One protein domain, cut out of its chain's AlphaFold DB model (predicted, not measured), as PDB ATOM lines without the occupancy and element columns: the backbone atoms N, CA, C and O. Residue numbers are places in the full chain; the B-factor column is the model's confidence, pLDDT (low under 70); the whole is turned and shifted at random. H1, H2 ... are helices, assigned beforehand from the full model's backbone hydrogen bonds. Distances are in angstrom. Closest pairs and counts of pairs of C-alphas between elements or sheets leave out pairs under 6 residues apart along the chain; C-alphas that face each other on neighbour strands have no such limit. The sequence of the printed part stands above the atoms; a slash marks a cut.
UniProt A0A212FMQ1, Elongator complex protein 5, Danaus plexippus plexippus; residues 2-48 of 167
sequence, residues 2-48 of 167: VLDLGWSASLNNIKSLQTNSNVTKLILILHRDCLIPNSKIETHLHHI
ATOM      1  N   VAL A   2     -13.200  -4.547 -19.539       51.62
ATOM      2  CA  VAL A   2     -14.680  -4.394 -19.708       51.62
ATOM      3  C   VAL A   2     -15.048  -3.665 -21.012       51.62
ATOM      4  O   VAL A   2     -16.092  -3.944 -21.591       51.62
ATOM      5  N   LEU A   3     -14.142  -2.822 -21.516       58.00
ATOM      6  CA  LEU A   3     -14.287  -2.054 -22.752       58.00
ATOM      7  C   LEU A   3     -14.104  -2.867 -24.053       58.00
ATOM      8  O   LEU A   3     -14.481  -2.370 -25.111       58.00
ATOM      9  N   ASP A   4     -13.618  -4.115 -23.994       59.88
ATOM     10  CA  ASP A   4     -13.445  -4.979 -25.182       59.88
ATOM     11  C   ASP A   4     -14.778  -5.529 -25.719       59.88
ATOM     12  O   ASP A   4     -14.867  -5.979 -26.857       59.88
ATOM     13  N   LEU A   5     -15.840  -5.489 -24.906       66.44
ATOM     14  CA  LEU A   5     -17.172  -6.011 -25.240       66.44
ATOM     15  C   LEU A   5     -17.997  -5.039 -26.109       66.44
ATOM     16  O   LEU A   5     -19.149  -5.320 -26.442       66.44
ATOM     17  N   GLY A   6     -17.426  -3.881 -26.452       75.00
ATOM     18  CA  GLY A   6     -18.133  -2.762 -27.064       75.00
ATOM     19  C   GLY A   6     -18.793  -1.843 -26.027       75.00
ATOM     20  O   GLY A   6     -19.078  -2.219 -24.884       75.00
ATOM     21  N   TRP A   7     -19.033  -0.590 -26.423       78.25
ATOM     22  CA  TRP A   7     -19.462   0.467 -25.499       78.25
ATOM     23  C   TRP A   7     -20.851   0.214 -24.886       78.25
ATOM     24  O   TRP A   7     -21.064   0.493 -23.708       78.25
ATOM     25  N   SER A   8     -21.791  -0.349 -25.650       82.69
ATOM     26  CA  SER A   8     -23.160  -0.620 -25.189       82.69
ATOM     27  C   SER A   8     -23.195  -1.718 -24.122       82.69
ATOM     28  O   SER A   8     -23.801  -1.540 -23.066       82.69
ATOM     29  N   ALA A   9     -22.482  -2.822 -24.359       85.44
ATOM     30  CA  ALA A   9     -22.345  -3.914 -23.400       85.44
ATOM     31  C   ALA A   9     -21.648  -3.447 -22.112       85.44
ATOM     32  O   ALA A   9     -22.093  -3.769 -21.011       85.44
ATOM     33  N   SER A  10     -20.609  -2.615 -22.246       84.75
ATOM     34  CA  SER A  10     -19.899  -2.016 -21.109       84.75
ATOM     35  C   SER A  10     -20.838  -1.203 -20.212       84.75
ATOM     36  O   SER A  10     -20.862  -1.397 -18.997       84.75
ATOM     37  N   LEU A  11     -21.658  -0.326 -20.803       86.00
ATOM     38  CA  LEU A  11     -22.612   0.499 -20.052       86.00
ATOM     39  C   LEU A  11     -23.717  -0.334 -19.393       86.00
ATOM     40  O   LEU A  11     -24.116  -0.025 -18.271       86.00
ATOM     41  N   ASN A  12     -24.192  -1.393 -20.051       88.88
ATOM     42  CA  ASN A  12     -25.186  -2.298 -19.467       88.88
ATOM     43  C   ASN A  12     -24.636  -3.031 -18.238       88.88
ATOM     44  O   ASN A  12     -25.319  -3.114 -17.219       88.88
ATOM     45  N   ASN A  13     -23.381  -3.487 -18.297       89.25
ATOM     46  CA  ASN A  13     -22.713  -4.102 -17.151       89.25
ATOM     47  C   ASN A  13     -22.542  -3.111 -15.995       89.25
ATOM     48  O   ASN A  13     -22.836  -3.449 -14.852       89.25
ATOM     49  N   ILE A  14     -22.136  -1.871 -16.283       90.00
ATOM     50  CA  ILE A  14     -22.014  -0.821 -15.261       90.00
ATOM     51  C   ILE A  14     -23.369  -0.548 -14.604       90.00
ATOM     52  O   ILE A  14     -23.447  -0.514 -13.380       90.00
ATOM     53  N   LYS A  15     -24.445  -0.414 -15.390       89.62
ATOM     54  CA  LYS A  15     -25.800  -0.225 -14.850       89.62
ATOM     55  C   LYS A  15     -26.244  -1.399 -13.980       89.62
ATOM     56  O   LYS A  15     -26.753  -1.169 -12.893       89.62
ATOM     57  N   SER A  16     -26.005  -2.631 -14.427       91.25
ATOM     58  CA  SER A  16     -26.314  -3.844 -13.658       91.25
ATOM     59  C   SER A  16     -25.589  -3.868 -12.306       91.25
ATOM     60  O   SER A  16     -26.189  -4.170 -11.274       91.25
ATOM     61  N   LEU A  17     -24.312  -3.472 -12.288       91.38
ATOM     62  CA  LEU A  17     -23.533  -3.352 -11.054       91.38
ATOM     63  C   LEU A  17     -24.039  -2.220 -10.153       91.38
ATOM     64  O   LEU A  17     -24.026  -2.371  -8.938       91.38
ATOM     65  N   GLN A  18     -24.508  -1.109 -10.725       89.31
ATOM     66  CA  GLN A  18     -25.068   0.016  -9.967       89.31
ATOM     67  C   GLN A  18     -26.424  -0.293  -9.331       89.31
ATOM     68  O   GLN A  18     -26.713   0.215  -8.254       89.31
ATOM     69  N   THR A  19     -27.260  -1.107  -9.977       90.94
ATOM     70  CA  THR A  19     -28.569  -1.497  -9.430       90.94
ATOM     71  C   THR A  19     -28.474  -2.636  -8.415       90.94
ATOM     72  O   THR A  19     -29.470  -2.983  -7.786       90.94
ATOM     73  N   ASN A  20     -27.300  -3.249  -8.261       93.62
ATOM     74  CA  ASN A  20     -27.097  -4.364  -7.352       93.62
ATOM     75  C   ASN A  20     -26.945  -3.877  -5.903       93.62
ATOM     76  O   ASN A  20     -25.996  -3.168  -5.574       93.62
ATOM     77  N   SER A  21     -27.834  -4.326  -5.012       92.75
ATOM     78  CA  SER A  21     -27.822  -3.974  -3.584       92.75
ATOM     79  C   SER A  21     -26.556  -4.409  -2.840       92.75
ATOM     80  O   SER A  21     -26.238  -3.851  -1.795       92.75
ATOM     81  N   ASN A  22     -25.827  -5.398  -3.364       94.75
ATOM     82  CA  ASN A  22     -24.588  -5.892  -2.759       94.75
ATOM     83  C   ASN A  22     -23.372  -5.014  -3.100       94.75
ATOM     84  O   ASN A  22     -22.294  -5.214  -2.541       94.75
ATOM     85  N   VAL A  23     -23.517  -4.056  -4.020       93.38
ATOM     86  CA  VAL A  23     -22.440  -3.156  -4.442       93.38
ATOM     87  C   VAL A  23     -22.600  -1.817  -3.726       93.38
ATOM     88  O   VAL A  23     -23.496  -1.037  -4.022       93.38
ATOM     89  N   THR A  24     -21.698  -1.524  -2.787       92.25
ATOM     90  CA  THR A  24     -21.719  -0.256  -2.034       92.25
ATOM     91  C   THR A  24     -21.071   0.895  -2.800       92.25
ATOM     92  O   THR A  24     -21.549   2.027  -2.753       92.25
ATOM     93  N   LYS A  25     -19.957   0.625  -3.491       91.44
ATOM     94  CA  LYS A  25     -19.212   1.597  -4.298       91.44
ATOM     95  C   LYS A  25     -18.647   0.915  -5.534       91.44
ATOM     96  O   LYS A  25     -18.061  -0.159  -5.440       91.44
ATOM     97  N   LEU A  26     -18.777   1.581  -6.676       92.12
ATOM     98  CA  LEU A  26     -18.172   1.161  -7.934       92.12
ATOM     99  C   LEU A  26     -17.005   2.093  -8.260       92.12
ATOM    100  O   LEU A  26     -17.189   3.306  -8.354       92.12
ATOM    101  N   ILE A  27     -15.815   1.521  -8.435       92.88
ATOM    102  CA  ILE A  27     -14.607   2.244  -8.841       92.88
ATOM    103  C   ILE A  27     -14.211   1.728 -10.220       92.88
ATOM    104  O   ILE A  27     -14.065   0.524 -10.418       92.88
ATOM    105  N   LEU A  28     -14.065   2.643 -11.172       90.44
ATOM    106  CA  LEU A  28     -13.690   2.342 -12.549       90.44
ATOM    107  C   LEU A  28     -12.360   3.027 -12.853       90.44
ATOM    108  O   LEU A  28     -12.196   4.210 -12.563       90.44
ATOM    109  N   ILE A  29     -11.434   2.277 -13.445       90.50
ATOM    110  CA  ILE A  29     -10.152   2.794 -13.926       90.50
ATOM    111  C   ILE A  29     -10.239   2.876 -15.444       90.50
ATOM    112  O   ILE A  29     -10.567   1.890 -16.108       90.50
ATOM    113  N   LEU A  30      -9.973   4.064 -15.978       87.44
ATOM    114  CA  LEU A  30     -10.055   4.359 -17.400       87.44
ATOM    115  C   LEU A  30      -8.692   4.842 -17.891       87.44
ATOM    116  O   LEU A  30      -8.230   5.905 -17.484       87.44
ATOM    117  N   HIS A  31      -8.069   4.069 -18.775       86.81
ATOM    118  CA  HIS A  31      -6.849   4.480 -19.466       86.81
ATOM    119  C   HIS A  31      -7.226   5.286 -20.708       86.81
ATOM    120  O   HIS A  31      -7.836   4.738 -21.627       86.81
ATOM    121  N   ARG A  32      -6.876   6.577 -20.738       82.12
ATOM    122  CA  ARG A  32      -7.184   7.477 -21.866       82.12
ATOM    123  C   ARG A  32      -6.526   7.024 -23.170       82.12
ATOM    124  O   ARG A  32      -7.090   7.202 -24.237       82.12
ATOM    125  N   ASP A  33      -5.392   6.353 -23.060       84.50
ATOM    126  CA  ASP A  33      -4.562   5.836 -24.147       84.50
ATOM    127  C   ASP A  33      -5.287   4.735 -24.943       84.50
ATOM    128  O   ASP A  33      -4.998   4.498 -26.113       84.50
ATOM    129  N   CYS A  34      -6.248   4.056 -24.309       81.12
ATOM    130  CA  CYS A  34      -7.080   3.028 -24.930       81.12
ATOM    131  C   CYS A  34      -8.396   3.589 -25.486       81.12
ATOM    132  O   CYS A  34      -9.234   2.827 -25.973       81.12
ATOM    133  N   LEU A  35      -8.621   4.901 -25.370       77.19
ATOM    134  CA  LEU A  35      -9.847   5.549 -25.804       77.19
ATOM    135  C   LEU A  35      -9.626   6.309 -27.103       77.19
ATOM    136  O   LEU A  35      -8.619   6.972 -27.329       77.19
ATOM    137  N   ILE A  36     -10.644   6.252 -27.954       78.75
ATOM    138  CA  ILE A  36     -10.737   7.147 -29.100       78.75
ATOM    139  C   ILE A  36     -11.008   8.560 -28.549       78.75
ATOM    140  O   ILE A  36     -11.903   8.701 -27.706       78.75
ATOM    141  N   PRO A  37     -10.295   9.605 -29.011       72.50
ATOM    142  CA  PRO A  37     -10.568  10.979 -28.598       72.50
ATOM    143  C   PRO A  37     -12.050  11.334 -28.782       72.50
ATOM    144  O   PRO A  37     -12.640  11.025 -29.819       72.50
ATOM    145  N   ASN A  38     -12.656  11.984 -27.783       71.25
ATOM    146  CA  ASN A  38     -14.087  12.332 -27.754       71.25
ATOM    147  C   ASN A  38     -15.034  11.122 -27.856       71.25
ATOM    148  O   ASN A  38     -16.112  11.195 -28.459       71.25
ATOM    149  N   SER A  39     -14.648   9.987 -27.273       81.06
ATOM    150  CA  SER A  39     -15.511   8.812 -27.253       81.06
ATOM    151  C   SER A  39     -16.821   9.080 -26.497       81.06
ATOM    152  O   SER A  39     -16.851   9.674 -25.420       81.06
ATOM    153  N   LYS A  40     -17.936   8.557 -27.020       83.81
ATOM    154  CA  LYS A  40     -19.243   8.636 -26.340       83.81
ATOM    155  C   LYS A  40     -19.223   7.990 -24.950       83.81
ATOM    156  O   LYS A  40     -19.997   8.387 -24.081       83.81
ATOM    157  N   ILE A  41     -18.365   6.985 -24.752       84.31
ATOM    158  CA  ILE A  41     -18.247   6.275 -23.479       84.31
ATOM    159  C   ILE A  41     -17.630   7.159 -22.400       84.31
ATOM    160  O   ILE A  41     -18.160   7.184 -21.296       84.31
ATOM    161  N   GLU A  42     -16.598   7.939 -22.723       85.31
ATOM    162  CA  GLU A  42     -16.003   8.909 -21.801       85.31
ATOM    163  C   GLU A  42     -17.059   9.903 -21.314       85.31
ATOM    164  O   GLU A  42     -17.292  10.020 -20.110       85.31
ATOM    165  N   THR A  43     -17.798  10.521 -22.238       86.94
ATOM    166  CA  THR A  43     -18.886  11.452 -21.906       86.94
ATOM    167  C   THR A  43     -19.946  10.802 -21.011       86.94
ATOM    168  O   THR A  43     -20.362  11.378 -20.005       86.94
ATOM    169  N   HIS A  44     -20.371   9.574 -21.327       88.75
ATOM    170  CA  HIS A  44     -21.351   8.847 -20.514       88.75
ATOM    171  C   HIS A  44     -20.834   8.511 -19.111       88.75
ATOM    172  O   HIS A  44     -21.571   8.675 -18.136       88.75
ATOM    173  N   LEU A  45     -19.582   8.065 -18.992       89.00
ATOM    174  CA  LEU A  45     -18.951   7.764 -17.707       89.00
ATOM    175  C   LEU A  45     -18.803   9.031 -16.859       89.00
ATOM    176  O   LEU A  45     -19.096   9.002 -15.662       89.00
ATOM    177  N   HIS A  46     -18.455  10.167 -17.467       88.88
ATOM    178  CA  HIS A  46     -18.444  11.464 -16.788       88.88
ATOM    179  C   HIS A  46     -19.831  11.884 -16.297       88.88
ATOM    180  O   HIS A  46     -19.938  12.481 -15.227       88.88
ATOM    181  N   HIS A  47     -20.906  11.579 -17.028       88.38
ATOM    182  CA  HIS A  47     -22.268  11.897 -16.591       88.38
ATOM    183  C   HIS A  47     -22.757  11.001 -15.449       88.38
ATOM    184  O   HIS A  47     -23.337  11.519 -14.496       88.38
ATOM    185  N   ILE A  48     -22.478   9.698 -15.504       89.31
ATOM    186  CA  ILE A  48     -22.924   8.726 -14.493       89.31
ATOM    187  C   ILE A  48     -22.092   8.782 -13.204       89.31
ATOM    188  O   ILE A  48     -22.609   8.503 -12.127       89.31
TER     189      ILE A  48
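Overview. This is residues 2 to 48 of the 167 residues of the protein "Elongator complex protein 5" of Danaus plexippus plexippus (UniProt A0A212FMQ1). Two helices, H2 and H3, run loosely side by side the same way, joined by a long looping link that returns from the end of H2 to the beginning of H3, with the short H1 beside the first part of H2. Residues 19 to 24, of which 19 belongs to H2, stick out. The printed part has 47 residues with three named helices, H1, H2, H3, and no named strand: all helix. It is only just compact, close to loose, with a radius of gyration of the C-alphas of 11.2 A and spans of 34 by 17 by 16 A.

Arrangement. H1, residues 2 to 5, and H2, residues 7 to 19, are close but not clearly touching; their closest C-alphas, of Leu 3 and Ser 10, are 5.8 A apart. H2 and H3, residues 40 to 48, are close but not clearly touching, closest at the C-alphas of Trp 7 and Ile 41, 6.3 A, with a shallow tilt of 14 degrees, the same way. H1 and H3 are apart. In H2 and H3 every O i to N i+4 pair is within hydrogen-bond range; H1 is too short for one.

Along the chain. H1 begins at C-alpha 2, (-14.680, -4.394, -19.708). H2 measures 18.6 A, H3 12.4 A, ending at C-alpha 48, (-22.924, 8.726, -14.493).

Size, cuts and confidence. The C-alphas of Asn 22 and Pro 37 are farthest apart, 33.9 A. The printed part has no cut. H1 to H2 is a tight link, H2 to H3 a long one. Residues 2 to 5 have pLDDT under 70.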